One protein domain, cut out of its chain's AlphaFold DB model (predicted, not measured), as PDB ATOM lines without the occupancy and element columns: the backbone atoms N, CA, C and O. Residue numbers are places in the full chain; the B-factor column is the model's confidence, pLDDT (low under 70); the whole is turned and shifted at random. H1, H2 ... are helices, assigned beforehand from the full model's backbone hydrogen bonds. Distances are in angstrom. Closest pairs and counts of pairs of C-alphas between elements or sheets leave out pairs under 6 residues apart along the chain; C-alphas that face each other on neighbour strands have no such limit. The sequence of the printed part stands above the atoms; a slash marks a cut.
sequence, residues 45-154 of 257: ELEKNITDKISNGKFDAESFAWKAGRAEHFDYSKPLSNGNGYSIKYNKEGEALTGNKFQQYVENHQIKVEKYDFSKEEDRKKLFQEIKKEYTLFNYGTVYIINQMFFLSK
ATOM      1  N   GLU A  45      53.075  21.483  18.632       88.75
ATOM      2  CA  GLU A  45      54.129  22.504  18.561       88.75
ATOM      3  C   GLU A  45      53.645  23.757  17.827       88.75
ATOM      4  O   GLU A  45      53.915  24.883  18.256       88.75
ATOM      5  N   LEU A  46      52.872  23.558  16.756       89.62
ATOM      6  CA  LEU A  46      52.224  24.646  16.035       89.62
ATOM      7  C   LEU A  46      51.256  25.400  16.957       89.62
ATOM      8  O   LEU A  46      51.300  26.628  17.017       89.62
ATOM      9  N   GLU A  47      50.429  24.684  17.718       91.06
ATOM     10  CA  GLU A  47      49.486  25.304  18.656       91.06
ATOM     11  C   GLU A  47      50.200  26.075  19.776       91.06
ATOM     12  O   GLU A  47      49.760  27.158  20.172       91.06
ATOM     13  N   LYS A  48      51.337  25.566  20.265       91.81
ATOM     14  CA  LYS A  48      52.170  26.271  21.249       91.81
ATOM     15  C   LYS A  48      52.684  27.602  20.696       91.81
ATOM     16  O   LYS A  48      52.610  28.612  21.394       91.81
ATOM     17  N   ASN A  49      53.161  27.623  19.449       92.50
ATOM     18  CA  ASN A  49      53.586  28.854  18.774       92.50
ATOM     19  C   ASN A  49      52.414  29.844  18.642       92.50
ATOM     20  O   ASN A  49      52.536  31.013  18.998       92.50
ATOM     21  N   ILE A  50      51.240  29.374  18.217       92.75
ATOM     22  CA  ILE A  50      50.045  30.222  18.119       92.75
ATOM     23  C   ILE A  50      49.628  30.785  19.480       92.75
ATOM     24  O   ILE A  50      49.325  31.974  19.581       92.75
ATOM     25  N   THR A  51      49.680  29.975  20.536       91.81
ATOM     26  CA  THR A  51      49.385  30.409  21.908       91.81
ATOM     27  C   THR A  51      50.330  31.524  22.367       91.81
ATOM     28  O   THR A  51      49.873  32.521  22.930       91.81
ATOM     29  N   ASP A  52      51.627  31.416  22.061       93.50
ATOM     30  CA  ASP A  52      52.602  32.478  22.335       93.50
ATOM     31  C   ASP A  52      52.256  33.774  21.582       93.50
ATOM     32  O   ASP A  52      52.192  34.852  22.183       93.50
ATOM     33  N   LYS A  53      51.913  33.684  20.293       94.69
ATOM     34  CA  LYS A  53      51.501  34.853  19.495       94.69
ATOM     35  C   LYS A  53      50.255  35.537  20.045       94.69
ATOM     36  O   LYS A  53      50.231  36.766  20.115       94.69
ATOM     37  N   ILE A  54      49.254  34.767  20.473       92.19
ATOM     38  CA  ILE A  54      48.038  35.300  21.108       92.19
ATOM     39  C   ILE A  54      48.408  36.076  22.374       92.19
ATOM     40  O   ILE A  54      47.985  37.219  22.533       92.19
ATOM     41  N   SER A  55      49.244  35.503  23.248       91.00
ATOM     42  CA  SER A  55      49.651  36.156  24.504       91.00
ATOM     43  C   SER A  55      50.376  37.495  24.278       91.00
ATOM     44  O   SER A  55      50.211  38.452  25.044       91.00
ATOM     45  N   ASN A  56      51.102  37.596  23.163       93.00
ATOM     46  CA  ASN A  56      51.842  38.785  22.750       93.00
ATOM     47  C   ASN A  56      51.025  39.761  21.887       93.00
ATOM     48  O   ASN A  56      51.528  40.824  21.533       93.00
ATOM     49  N   GLY A  57      49.769  39.449  21.559       93.62
ATOM     50  CA  GLY A  57      48.946  40.304  20.703       93.62
ATOM     51  C   GLY A  57      49.380  40.318  19.231       93.62
ATOM     52  O   GLY A  57      49.077  41.264  18.507       93.62
ATOM     53  N   LYS A  58      50.148  39.318  18.786       95.19
ATOM     54  CA  LYS A  58      50.824  39.319  17.485       95.19
ATOM     55  C   LYS A  58      49.964  38.652  16.416       95.19
ATOM     56  O   LYS A  58      49.722  37.454  16.480       95.19
ATOM     57  N   PHE A  59      49.579  39.411  15.393       96.44
ATOM     58  CA  PHE A  59      49.017  38.877  14.151       96.44
ATOM     59  C   PHE A  59      50.061  38.975  13.034       96.44
ATOM     60  O   PHE A  59      50.673  40.024  12.857       96.44
ATOM     61  N   ASP A  60      50.278  37.888  12.296       95.88
ATOM     62  CA  ASP A  60      51.275  37.787  11.224       95.88
ATOM     63  C   ASP A  60      50.864  36.772  10.138       95.88
ATOM     64  O   ASP A  60      49.762  36.214  10.164       95.88
ATOM     65  N   ALA A  61      51.739  36.543   9.153       96.31
ATOM     66  CA  ALA A  61      51.467  35.628   8.041       96.31
ATOM     67  C   ALA A  61      51.215  34.175   8.495       96.31
ATOM     68  O   ALA A  61      50.334  33.504   7.957       96.31
ATOM     69  N   GLU A  62      51.929  33.706   9.518       95.25
ATOM     70  CA  GLU A  62      51.712  32.389  10.132       95.25
ATOM     71  C   GLU A  62      50.381  32.323  10.889       95.25
ATOM     72  O   GLU A  62      49.658  31.338  10.769       95.25
ATOM     73  N   SER A  63      50.009  33.385  11.612       95.00
ATOM     74  CA  SER A  63      48.710  33.492  12.297       95.00
ATOM     75  C   SER A  63      47.547  33.428  11.300       95.00
ATOM     76  O   SER A  63      46.523  32.782  11.545       95.00
ATOM     77  N   PHE A  64      47.711  34.071  10.139       95.56
ATOM     78  CA  PHE A  64      46.782  33.961   9.018       95.56
ATOM     79  C   PHE A  64      46.735  32.531   8.457       95.56
ATOM     80  O   PHE A  64      45.649  31.975   8.283       95.56
ATOM     81  N   ALA A  65      47.897  31.927   8.189       94.62
ATOM     82  CA  ALA A  65      47.993  30.582   7.630       94.62
ATOM     83  C   ALA A  65      47.398  29.521   8.561       94.62
ATOM     84  O   ALA A  65      46.730  28.605   8.085       94.62
ATOM     85  N   TRP A  66      47.574  29.670   9.875       93.25
ATOM     86  CA  TRP A  66      46.977  28.793  10.879       93.25
ATOM     87  C   TRP A  66      45.456  28.830  10.796       93.25
ATOM     88  O   TRP A  66      44.837  27.788  10.593       93.25
ATOM     89  N   LYS A  67      44.844  30.023  10.790       91.44
ATOM     90  CA  LYS A  67      43.385  30.129  10.630       91.44
ATOM     91  C   LYS A  67      42.894  29.631   9.268       91.44
ATOM     92  O   LYS A  67      41.747  29.210   9.139       91.44
ATOM     93  N   ALA A  68      43.729  29.690   8.236       91.56
ATOM     94  CA  ALA A  68      43.414  29.135   6.923       91.56
ATOM     95  C   ALA A  68      43.590  27.604   6.836       91.56
ATOM     96  O   ALA A  68      43.282  27.049   5.784       91.56
ATOM     97  N   GLY A  69      44.076  26.936   7.893       89.38
ATOM     98  CA  GLY A  69      44.356  25.496   7.900       89.38
ATOM     99  C   GLY A  69      45.596  25.111   7.086       89.38
ATOM    100  O   GLY A  69      45.610  24.063   6.450       89.38
ATOM    101  N   ARG A  70      46.609  25.988   7.020       89.00
ATOM    102  CA  ARG A  70      47.785  25.854   6.132       89.00
ATOM    103  C   ARG A  70      49.131  26.089   6.827       89.00
ATOM    104  O   ARG A  70      50.113  26.392   6.154       89.00
ATOM    105  N   ALA A  71      49.187  26.003   8.156       87.81
ATOM    106  CA  ALA A  71      50.391  26.376   8.902       87.81
ATOM    107  C   ALA A  71      51.426  25.252   9.100       87.81
ATOM    108  O   ALA A  71      52.597  25.560   9.283       87.81
ATOM    109  N   GLU A  72      51.045  23.974   9.011       83.56
ATOM    110  CA  GLU A  72      51.958  22.838   9.253       83.56
ATOM    111  C   GLU A  72      53.163  22.801   8.292       83.56
ATOM    112  O   GLU A  72      54.251  22.347   8.643       83.56
ATOM    113  N   HIS A  73      53.002  23.353   7.088       82.25
ATOM    114  CA  HIS A  73      54.062  23.481   6.084       82.25
ATOM    115  C   HIS A  73      54.181  24.918   5.579       82.25
ATOM    116  O   HIS A  73      54.334  25.163   4.377       82.25
ATOM    117  N   PHE A  74      54.039  25.877   6.495       90.75
ATOM    118  CA  PHE A  74      54.085  27.281   6.135       90.75
ATOM    119  C   PHE A  74      55.456  27.683   5.591       90.75
ATOM    120  O   PHE A  74      56.486  27.477   6.226       90.75
ATOM    121  N   ASP A  75      55.456  28.299   4.413       93.19
ATOM    122  CA  ASP A  75      56.652  28.806   3.753       93.19
ATOM    123  C   ASP A  75      56.404  30.255   3.343       93.19
ATOM    124  O   ASP A  75      55.563  30.552   2.488       93.19
ATOM    125  N   TYR A  76      57.165  31.164   3.946       95.56
ATOM    126  CA  TYR A  76      57.056  32.598   3.712       95.56
ATOM    127  C   TYR A  76      57.319  33.004   2.250       95.56
ATOM    128  O   TYR A  76      56.868  34.066   1.812       95.56
ATOM    129  N   SER A  77      58.028  32.181   1.476       96.06
ATOM    130  CA  SER A  77      58.287  32.433   0.057       96.06
ATOM    131  C   SER A  77      57.111  32.057  -0.850       96.06
ATOM    132  O   SER A  77      57.033  32.546  -1.979       96.06
ATOM    133  N   LYS A  78      56.167  31.239  -0.366       95.75
ATOM    134  CA  LYS A  78      55.049  30.731  -1.166       95.75
ATOM    135  C   LYS A  78      53.810  31.627  -1.091       95.75
ATOM    136  O   LYS A  78      53.608  32.326  -0.093       95.75
ATOM    137  N   PRO A  79      52.958  31.614  -2.137       96.06
ATOM    138  CA  PRO A  79      51.681  32.316  -2.136       96.06
ATOM    139  C   PRO A  79      50.754  31.902  -0.988       96.06
ATOM    140  O   PRO A  79      50.509  30.716  -0.764       96.06
ATOM    141  N   LEU A  80      50.165  32.892  -0.322       95.38
ATOM    142  CA  LEU A  80      49.099  32.695   0.652       95.38
ATOM    143  C   LEU A  80      47.770  32.404  -0.034       95.38
ATOM    144  O   LEU A  80      47.426  33.003  -1.055       95.38
ATOM    145  N   SER A  81      46.973  31.549   0.597       94.31
ATOM    146  CA  SER A  81      45.588  31.295   0.214       94.31
ATOM    147  C   SER A  81      44.690  31.204   1.439       94.31
ATOM    148  O   SER A  81      45.132  30.845   2.529       94.31
ATOM    149  N   ASN A  82      43.423  31.563   1.256       92.31
ATOM    150  CA  ASN A  82      42.405  31.387   2.280       92.31
ATOM    151  C   ASN A  82      42.007  29.902   2.436       92.31
ATOM    152  O   ASN A  82      42.499  29.021   1.725       92.31
ATOM    153  N   GLY A  83      41.092  29.620   3.367       87.00
ATOM    154  CA  GLY A  83      40.612  28.264   3.659       87.00
ATOM    155  C   GLY A  83      39.950  27.594   2.452       87.00
ATOM    156  O   GLY A  83      40.033  26.384   2.301       87.00
ATOM    157  N   ASN A  84      39.411  28.384   1.519       88.81
ATOM    158  CA  ASN A  84      38.818  27.894   0.271       88.81
ATOM    159  C   ASN A  84      39.843  27.744  -0.872       88.81
ATOM    160  O   ASN A  84      39.467  27.449  -2.002       88.81
ATOM    161  N   GLY A  85      41.132  27.992  -0.617       91.44
ATOM    162  CA  GLY A  85      42.202  27.866  -1.612       91.44
ATOM    163  C   GLY A  85      42.370  29.060  -2.547       91.44
ATOM    164  O   GLY A  85      43.238  29.033  -3.415       91.44
ATOM    165  N   TYR A  86      41.612  30.144  -2.363       93.56
ATOM    166  CA  TYR A  86      41.800  31.350  -3.165       93.56
ATOM    167  C   TYR A  86      42.985  32.167  -2.661       93.56
ATOM    168  O   TYR A  86      43.087  32.465  -1.469       93.56
ATOM    169  N   SER A  87      43.856  32.578  -3.582       96.19
ATOM    170  CA  SER A  87      45.046  33.359  -3.254       96.19
ATOM    171  C   SER A  87      44.703  34.729  -2.674       96.19
ATOM    172  O   SER A  87      43.808  35.412  -3.182       96.19
ATOM    173  N   ILE A  88      45.448  35.158  -1.655       96.88
ATOM    174  CA  ILE A  88      45.358  36.517  -1.108       96.88
ATOM    175  C   ILE A  88      46.099  37.475  -2.033       96.88
ATOM    176  O   ILE A  88      47.205  37.173  -2.475       96.88
ATOM    177  N   LYS A  89      45.485  38.616  -2.357       96.69
ATOM    178  CA  LYS A  89      46.005  39.587  -3.337       96.69
ATOM    179  C   LYS A  89      45.741  41.019  -2.876       96.69
ATOM    180  O   LYS A  89      44.814  41.251  -2.108       96.69
ATOM    181  N   TYR A  90      46.488  41.991  -3.397       94.38
ATOM    182  CA  TYR A  90      46.194  43.413  -3.164       94.38
ATOM    183  C   TYR A  90      44.868  43.849  -3.804       94.38
ATOM    184  O   TYR A  90      44.114  44.623  -3.228       94.38
ATOM    185  N   ASN A  91      44.567  43.323  -4.989       93.94
ATOM    186  CA  ASN A  91      43.327  43.549  -5.724       93.94
ATOM    187  C   ASN A  91      42.994  42.296  -6.558       93.94
ATOM    188  O   ASN A  91      43.731  41.309  -6.523       93.94
ATOM    189  N   LYS A  92      41.862  42.299  -7.268       91.69
ATOM    190  CA  LYS A  92      41.343  41.118  -7.976       91.69
ATOM    191  C   LYS A  92      42.297  40.625  -9.077       91.69
ATOM    192  O   LYS A  92      42.525  39.418  -9.200       91.69
ATOM    193  N   GLU A  93      42.875  41.553  -9.829       93.75
ATOM    194  CA  GLU A  93      43.769  41.303 -10.963       93.75
ATOM    195  C   GLU A  93      45.238  41.115 -10.544       93.75
ATOM    196  O   GLU A  93      46.051  40.642 -11.333       93.75
ATOM    197  N   GLY A  94      45.582  41.450  -9.301       92.25
ATOM    198  CA  GLY A  94      46.950  41.445  -8.800       92.25
ATOM    199  C   GLY A  94      47.556  40.054  -8.607       92.25
ATOM    200  O   GLY A  94      46.878  39.017  -8.620       92.25
ATOM    201  N   GLU A  95      48.867  40.052  -8.377       95.94
ATOM    202  CA  GLU A  95      49.620  38.859  -7.997       95.94
ATOM    203  C   GLU A  95      49.243  38.377  -6.595       95.94
ATOM    204  O   GLU A  95      48.839  39.155  -5.723       95.94
ATOM    205  N   ALA A  96      49.412  37.074  -6.372       97.19
ATOM    206  CA  ALA A  96      49.273  36.499  -5.046       97.19
ATOM    207  C   ALA A  96      50.371  37.028  -4.109       97.19
ATOM    208  O   ALA A  96      51.555  37.036  -4.457       97.19
ATOM    209  N   LEU A  97      49.983  37.448  -2.906       97.50
ATOM    210  CA  LEU A  97      50.932  37.775  -1.850       97.50
ATOM    211  C   LEU A  97      51.594  36.492  -1.354       97.50
ATOM    212  O   LEU A  97      50.915  35.517  -1.036       97.50
ATOM    213  N   THR A  98      52.917  36.520  -1.246       98.00
ATOM    214  CA  THR A  98      53.658  35.523  -0.474       98.00
ATOM    215  C   THR A  98      53.540  35.818   1.020       98.00
ATOM    216  O   THR A  98      53.148  36.928   1.399       98.00
ATOM    217  N   GLY A  99      53.917  34.867   1.877       97.06
ATOM    218  CA  GLY A  99      53.995  35.105   3.323       97.06
ATOM    219  C   GLY A  99      54.862  36.320   3.677       97.06
ATOM    220  O   GLY A  99      54.435  37.159   4.460       97.06
ATOM    221  N   ASN A 100      56.013  36.494   3.018       97.44
ATOM    222  CA  ASN A 100      56.892  37.659   3.191       97.44
ATOM    223  C   ASN A 100      56.200  38.981   2.830       97.44
ATOM    224  O   ASN A 100      56.252  39.941   3.596       97.44
ATOM    225  N   LYS A 101      55.528  39.042   1.672       97.81
ATOM    226  CA  LYS A 101      54.826  40.265   1.247       97.81
ATOM    227  C   LYS A 101      53.641  40.575   2.170       97.81
ATOM    228  O   LYS A 101      53.368  41.738   2.442       97.81
ATOM    229  N   PHE A 102      52.943  39.550   2.658       97.56
ATOM    230  CA  PHE A 102      51.858  39.724   3.622       97.56
ATOM    231  C   PHE A 102      52.369  40.173   4.991       97.56
ATOM    232  O   PHE A 102      51.759  41.040   5.602       97.56
ATOM    233  N   GLN A 103      53.504  39.644   5.450       96.88
ATOM    234  CA  GLN A 103      54.144  40.080   6.688       96.88
ATOM    235  C   GLN A 103      54.468  41.577   6.646       96.88
ATOM    236  O   GLN A 103      54.044  42.327   7.520       96.88
ATOM    237  N   GLN A 104      55.118  42.026   5.570       97.38
ATOM    238  CA  GLN A 104      55.391  43.447   5.337       97.38
ATOM    239  C   GLN A 104      54.103  44.275   5.265       97.38
ATOM    240  O   GLN A 104      54.051  45.402   5.751       97.38
ATOM    241  N   TYR A 105      53.045  43.729   4.659       97.31
ATOM    242  CA  TYR A 105      51.745  44.390   4.639       97.31
ATOM    243  C   TYR A 105      51.210  44.605   6.060       97.31
ATOM    244  O   TYR A 105      50.869  45.733   6.399       97.31
ATOM    245  N   VAL A 106      51.207  43.574   6.909       96.69
ATOM    246  CA  VAL A 106      50.766  43.666   8.311       96.69
ATOM    247  C   VAL A 106      51.616  44.658   9.117       96.69
ATOM    248  O   VAL A 106      51.080  45.452   9.890       96.69
ATOM    249  N   GLU A 107      52.935  44.665   8.922       96.25
ATOM    250  CA  GLU A 107      53.860  45.607   9.574       96.25
ATOM    251  C   GLU A 107      53.584  47.069   9.200       96.25
ATOM    252  O   GLU A 107      53.720  47.955  10.040       96.25
ATOM    253  N   ASN A 108      53.131  47.318   7.971       97.00
ATOM    254  CA  ASN A 108      52.767  48.654   7.498       97.00
ATOM    255  C   ASN A 108      51.337  49.083   7.877       97.00
ATOM    256  O   ASN A 108      51.012  50.258   7.743       97.00
ATOM    257  N   HIS A 109      50.498  48.154   8.345       96.19
ATOM    258  CA  HIS A 109      49.068  48.350   8.628       96.19
ATOM    259  C   HIS A 109      48.749  47.966  10.086       96.19
ATOM    260  O   HIS A 109      47.887  47.129  10.381       96.19
ATOM    261  N   GLN A 110      49.520  48.533  11.018       94.06
ATOM    262  CA  GLN A 110      49.424  48.267  12.456       94.06
ATOM    263  C   GLN A 110      48.155  48.891  13.051       94.06
ATOM    264  O   GLN A 110      47.898  50.084  12.889       94.06
ATOM    265  N   ILE A 111      47.399  48.100  13.812       95.31
ATOM    266  CA  ILE A 111      46.182  48.545  14.501       95.31
ATOM    267  C   ILE A 111      46.472  48.715  15.992       95.31
ATOM    268  O   ILE A 111      46.877  47.766  16.660       95.31
ATOM    269  N   LYS A 112      46.230  49.918  16.522       92.62
ATOM    270  CA  LYS A 112      46.375  50.225  17.954       92.62
ATOM    271  C   LYS A 112      45.086  49.898  18.689       92.62
ATOM    272  O   LYS A 112      44.073  50.573  18.485       92.62
ATOM    273  N   VAL A 113      45.119  48.866  19.522       93.50
ATOM    274  CA  VAL A 113      43.912  48.325  20.156       93.50
ATOM    275  C   VAL A 113      43.664  48.813  21.580       93.50
ATOM    276  O   VAL A 113      42.582  48.599  22.113       93.50
ATOM    277  N   GLU A 114      44.609  49.539  22.174       92.00
ATOM    278  CA  GLU A 114      44.550  50.030  23.559       92.00
ATOM    279  C   GLU A 114      43.404  51.027  23.795       92.00
ATOM    280  O   GLU A 114      43.033  51.304  24.932       92.00
ATOM    281  N   LYS A 115      42.842  51.580  22.715       93.31
ATOM    282  CA  LYS A 115      41.722  52.530  22.735       93.31
ATOM    283  C   LYS A 115      40.338  51.871  22.799       93.31
ATOM    284  O   LYS A 115      39.351  52.601  22.845       93.31
ATOM    285  N   TYR A 116      40.250  50.542  22.734       92.94
ATOM    286  CA  TYR A 116      38.980  49.815  22.707       92.94
ATOM    287  C   TYR A 116      38.726  49.069  24.010       92.94
ATOM    288  O   TYR A 116      39.609  48.402  24.542       92.94
ATOM    289  N   ASP A 117      37.482  49.111  24.471       91.06
ATOM    290  CA  ASP A 117      36.992  48.262  25.546       91.06
ATOM    291  C   ASP A 117      36.313  47.018  24.955       91.06
ATOM    292  O   ASP A 117      35.169  47.061  24.497       91.06
ATOM    293  N   PHE A 118      37.014  45.880  24.972       88.81
ATOM    294  CA  PHE A 118      36.507  44.627  24.404       88.81
ATOM    295  C   PHE A 118      35.284  44.058  25.119       88.81
ATOM    296  O   PHE A 118      34.670  43.139  24.578       88.81
ATOM    297  N   SER A 119      34.887  44.591  26.278       83.62
ATOM    298  CA  SER A 119      33.625  44.233  26.932       83.62
ATOM    299  C   SER A 119      32.414  44.806  26.186       83.62
ATOM    300  O   SER A 119      31.338  44.197  26.170       83.62
ATOM    301  N   LYS A 120      32.598  45.925  25.473       88.56
ATOM    302  CA  LYS A 120      31.543  46.671  24.786       88.56
ATOM    303  C   LYS A 120      31.424  46.255  23.323       88.56
ATOM    304  O   LYS A 120      32.368  46.365  22.544       88.56
ATOM    305  N   GLU A 121      30.217  45.861  22.925       88.69
ATOM    306  CA  GLU A 121      29.877  45.525  21.532       88.69
ATOM    307  C   GLU A 121      30.237  46.657  20.562       88.69
ATOM    308  O   GLU A 121      30.795  46.421  19.492       88.69
ATOM    309  N   GLU A 122      29.974  47.902  20.955       89.75
ATOM    310  CA  GLU A 122      30.253  49.073  20.126       89.75
ATOM    311  C   GLU A 122      31.751  49.229  19.817       89.75
ATOM    312  O   GLU A 122      32.128  49.559  18.693       89.75
ATOM    313  N   ASP A 123      32.631  48.926  20.769       91.94
ATOM    314  CA  ASP A 123      34.074  49.013  20.544       91.94
ATOM    315  C   ASP A 123      34.597  47.823  19.729       91.94
ATOM    316  O   ASP A 123      35.451  48.015  18.860       91.94
ATOM    317  N   ARG A 124      34.010  46.625  19.884       91.69
ATOM    318  CA  ARG A 124      34.267  45.492  18.973       91.69
ATOM    319  C   ARG A 124      33.855  45.820  17.534       91.69
ATOM    320  O   ARG A 124      34.615  45.539  16.604       91.69
ATOM    321  N   LYS A 125      32.710  46.485  17.330       91.50
ATOM    322  CA  LYS A 125      32.273  46.982  16.011       91.50
ATOM    323  C   LYS A 125      33.241  48.011  15.434       91.50
ATOM    324  O   LYS A 125      33.603  47.906  14.262       91.50
ATOM    325  N   LYS A 126      33.693  48.985  16.230       92.44
ATOM    326  CA  LYS A 126      34.672  49.988  15.776       92.44
ATOM    327  C   LYS A 126      36.011  49.356  15.399       92.44
ATOM    328  O   LYS A 126      36.560  49.720  14.361       92.44
ATOM    329  N   LEU A 127      36.515  48.399  16.183       93.81
ATOM    330  CA  LEU A 127      37.740  47.673  15.840       93.81
ATOM    331  C   LEU A 127      37.573  46.891  14.532       93.81
ATOM    332  O   LEU A 127      38.414  46.991  13.641       93.81
ATOM    333  N   PHE A 128      36.463  46.162  14.381       93.06
ATOM    334  CA  PHE A 128      36.154  45.443  13.146       93.06
ATOM    335  C   PHE A 128      36.180  46.375  11.925       93.06
ATOM    336  O   PHE A 128      36.753  46.040  10.888       93.06
ATOM    337  N   GLN A 129      35.574  47.561  12.040       90.69
ATOM    338  CA  GLN A 129      35.586  48.573  10.983       90.69
ATOM    339  C   GLN A 129      36.982  49.089  10.664       90.69
ATOM    340  O   GLN A 129      37.288  49.301   9.494       90.69
ATOM    341  N   GLU A 130      37.786  49.355  11.690       93.75
ATOM    342  CA  GLU A 130      39.144  49.858  11.526       93.75
ATOM    343  C   GLU A 130      39.996  48.840  10.773       93.75
ATOM    344  O   GLU A 130      40.525  49.167   9.714       93.75
ATOM    345  N   ILE A 131      39.993  47.578  11.217       94.31
ATOM    346  CA  ILE A 131      40.677  46.491  10.510       94.31
ATOM    347  C   ILE A 131      40.136  46.356   9.085       94.31
ATOM    348  O   ILE A 131      40.908  46.277   8.141       94.31
ATOM    349  N   LYS A 132      38.812  46.375   8.884       91.00
ATOM    350  CA  LYS A 132      38.214  46.266   7.542       91.00
ATOM    351  C   LYS A 132      38.658  47.392   6.597       91.00
ATOM    352  O   LYS A 132      38.805  47.148   5.400       91.00
ATOM    353  N   LYS A 133      38.780  48.624   7.102       90.25
ATOM    354  CA  LYS A 133      39.205  49.795   6.317       90.25
ATOM    355  C   LYS A 133      40.688  49.725   5.983       90.25
ATOM    356  O   LYS A 133      41.057  50.072   4.869       90.25
ATOM    357  N   GLU A 134      41.490  49.260   6.930       93.44
ATOM    358  CA  GLU A 134      42.935  49.157   6.791       93.44
ATOM    359  C   GLU A 134      43.334  47.972   5.885       93.44
ATOM    360  O   GLU A 134      44.116  48.117   4.945       93.44
ATOM    361  N   TYR A 135      42.711  46.806   6.086       92.50
ATOM    362  CA  TYR A 135      42.987  45.553   5.378       92.50
ATOM    363  C   TYR A 135      42.088  45.403   4.148       92.50
ATOM    364  O   TYR A 135      41.099  44.661   4.124       92.50
ATOM    365  N   THR A 136      42.456  46.098   3.074       89.81
ATOM    366  CA  THR A 136      41.674  46.140   1.822       89.81
ATOM    367  C   THR A 136      41.925  44.965   0.870       89.81
ATOM    368  O   THR A 136      41.323  44.905  -0.204       89.81
ATOM    369  N   LEU A 137      42.723  43.980   1.292       93.88
ATOM    370  CA  LEU A 137      43.126  42.819   0.498       93.88
ATOM    371  C   LEU A 137      41.941  42.055  -0.131       93.88
ATOM    372  O   LEU A 137      40.854  41.873   0.444       93.88
ATOM    373  N   PHE A 138      42.168  41.571  -1.348       92.38
ATOM    374  CA  PHE A 138      41.267  40.685  -2.071       92.38
ATOM    375  C   PHE A 138      41.386  39.250  -1.538       92.38
ATOM    376  O   PHE A 138      42.465  38.810  -1.140       92.38
ATOM    377  N   ASN A 139      40.259  38.527  -1.497       92.25
ATOM    378  CA  ASN A 139      40.098  37.219  -0.839       92.25
ATOM    379  C   ASN A 139      40.394  37.183   0.674       92.25
ATOM    380  O   ASN A 139      40.313  36.117   1.288       92.25
ATOM    381  N   TYR A 140      40.640  38.343   1.289       91.50
ATOM    382  CA  TYR A 140      40.694  38.526   2.734       91.50
ATOM    383  C   TYR A 140      39.280  38.806   3.257       91.50
ATOM    384  O   TYR A 140      38.759  39.923   3.191       91.50
ATOM    385  N   GLY A 141      38.605  37.724   3.635       88.25
ATOM    386  CA  GLY A 141      37.226  37.728   4.108       88.25
ATOM    387  C   GLY A 141      37.080  38.026   5.597       88.25
ATOM    388  O   GLY A 141      38.042  38.198   6.341       88.25
ATOM    389  N   THR A 142      35.829  38.036   6.039       88.81
ATOM    390  CA  THR A 142      35.458  38.498   7.373       88.81
ATOM    391  C   THR A 142      36.001  37.656   8.519       88.81
ATOM    392  O   THR A 142      36.364  38.189   9.562       88.81
ATOM    393  N   VAL A 143      36.100  36.342   8.315       88.62
ATOM    394  CA  VAL A 143      36.659  35.422   9.314       88.62
ATOM    395  C   VAL A 143      38.100  35.800   9.661       88.62
ATOM    396  O   VAL A 143      38.492  35.683  10.816       88.62
ATOM    397  N   TYR A 144      38.876  36.320   8.704       92.56
ATOM    398  CA  TYR A 144      40.251  36.759   8.960       92.56
ATOM    399  C   TYR A 144      40.320  38.078   9.717       92.56
ATOM    400  O   TYR A 144      41.192  38.225  10.563       92.56
ATOM    401  N   ILE A 145      39.367  38.985   9.482       94.25
ATOM    402  CA  ILE A 145      39.222  40.208  10.282       94.25
ATOM    403  C   ILE A 145      38.928  39.838  11.741       94.25
ATOM    404  O   ILE A 145      39.595  40.335  12.642       94.25
ATOM    405  N   ILE A 146      37.982  38.923  11.983       92.62
ATOM    406  CA  ILE A 146      37.665  38.462  13.345       92.62
ATOM    407  C   ILE A 146      38.860  37.725  13.965       92.62
ATOM    408  O   ILE A 146      39.183  37.946  15.126       92.62
ATOM    409  N   ASN A 147      39.571  36.903  13.190       93.56
ATOM    410  CA  ASN A 147      40.799  36.259  13.655       93.56
ATOM    411  C   ASN A 147      41.861  37.292  14.056       93.56
ATOM    412  O   ASN A 147      42.494  37.159  15.094       93.56
ATOM    413  N   GLN A 148      42.023  38.364  13.282       95.75
ATOM    414  CA  GLN A 148      42.924  39.451  13.640       95.75
ATOM    415  C   GLN A 148      42.478  40.164  14.926       95.75
ATOM    416  O   GLN A 148      43.324  40.447  15.772       95.75
ATOM    417  N   MET A 149      41.173  40.389  15.128       95.25
ATOM    418  CA  MET A 149      40.648  40.890  16.407       95.25
ATOM    419  C   MET A 149      41.021  39.961  17.567       95.25
ATOM    420  O   MET A 149      41.452  40.446  18.607       95.25
ATOM    421  N   PHE A 150      40.906  38.643  17.390       94.19
ATOM    422  CA  PHE A 150      41.279  37.654  18.406       94.19
ATOM    423  C   PHE A 150      42.750  37.774  18.821       94.19
ATOM    424  O   PHE A 150      43.026  37.942  20.008       94.19
ATOM    425  N   PHE A 151      43.683  37.793  17.861       94.88
ATOM    426  CA  PHE A 151      45.108  37.965  18.164       94.88
ATOM    427  C   PHE A 151      45.386  39.310  18.829       94.88
ATOM    428  O   PHE A 151      45.939  39.335  19.921       94.88
ATOM    429  N   LEU A 152      44.965  40.425  18.222       95.00
ATOM    430  CA  LEU A 152      45.269  41.761  18.745       95.00
ATOM    431  C   LEU A 152      44.680  41.986  20.145       95.00
ATOM    432  O   LEU A 152      45.287  42.645  20.984       95.00
ATOM    433  N   SER A 153      43.511  41.408  20.415       92.75
ATOM    434  CA  SER A 153      42.836  41.498  21.710       92.75
ATOM    435  C   SER A 153      43.346  40.490  22.748       92.75
ATOM    436  O   SER A 153      42.815  40.433  23.856       92.75
ATOM    437  N   LYS A 154      44.369  39.691  22.408       90.81
ATOM    438  CA  LYS A 154      44.945  38.637  23.259       90.81
ATOM    439  C   LYS A 154      43.905  37.616  23.738       90.81
ATOM    440  O   LYS A 154      43.966  37.129  24.865       90.81
TER     441      LYS A 154
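AT A GLANCE: This is residues 45 to 154 of the 257 residues of an uncharacterized protein of Lachnospiraceae bacterium XPB1003 (UniProt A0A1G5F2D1). Two helices crossing at a steep angle, H2 and H5, make the core of this domain; H3 packs crosswise on H2, H4 lies crosswise on H5, and H1 meets one end of H5. The loop of residues 68 to 98 gathers at one end of the longest axis, while residues 109 to 120 run from H3 toward the other end, where H4 begins. The printed part has 110 residues with five named helices, H1 to H5 in chain order, and no named strand. The class is all helix, though under half of the residues, 53 of 110, are in named elements. The whole is compact, with a radius of gyration of the C-alphas of 13.6 A and spans of 37 by 35 by 24 A.

HOW THE PARTS SIT: H4, residues 121 to 134, is the longest helix. With its residues 127 to 132 alone it touches H5, residues 142 to 152; the closest C-alphas are those of Ile 131 and Ile 145, 6.5 A apart. Their lines are about perpendicular at 72 degrees, only just past steep. H5 touches H2, residues 61 to 67, at a steep tilt of 64 degrees, opposite ways, and the closest C-alphas are those of Phe 64 and Tyr 144, 7.1 A apart. H2 touches H3, residues 99 to 108, about perpendicular at 75 degrees, with the C-alphas of Ala 61 and Gln 103 closest at 5.4 A. H1, residues 45 to 55, touches H5 only at their ends, with the C-alphas of Ile 54 and Phe 151 closest at 4.9 A. H1 and H2 only just touch, with 3 pairs of C-alphas within 8 A, the closest being those of Ile 50 and Ser 63 at 6.8 A. H2 and H5 are the hub, touching three helices each. H3 is apart from H1, H4 and H5, and H4 is apart from H1 and H2. In H1, H2, H3, H4 and H5 every O i to N i+4 pair is within hydrogen-bond range.

IN THESE COORDINATES: H4 is 20.0 A from first to last C-alpha, beginning at C-alpha 121 (29.877, 45.525, 21.532). H1 is 15.5 A long and begins at C-alpha 45 (54.129, 22.504, 18.561). H5 is 15.4 A long and ends at C-alpha 152 (45.269, 41.761, 18.745). H3 measures 14.2 A and H2 10.1 A.

THE WHOLE: The C-alphas of Glu 93 and Ser 119 are the two farthest apart, at 39.3 A. The links H2 to H3, 31 residues, and H3 to H4, 12 residues, are long; H1 to H2 is tight and H4 to H5 is short. The printed part has no cut. The mean pLDDT of the printed part is 93.0, and no printed residue is under 70.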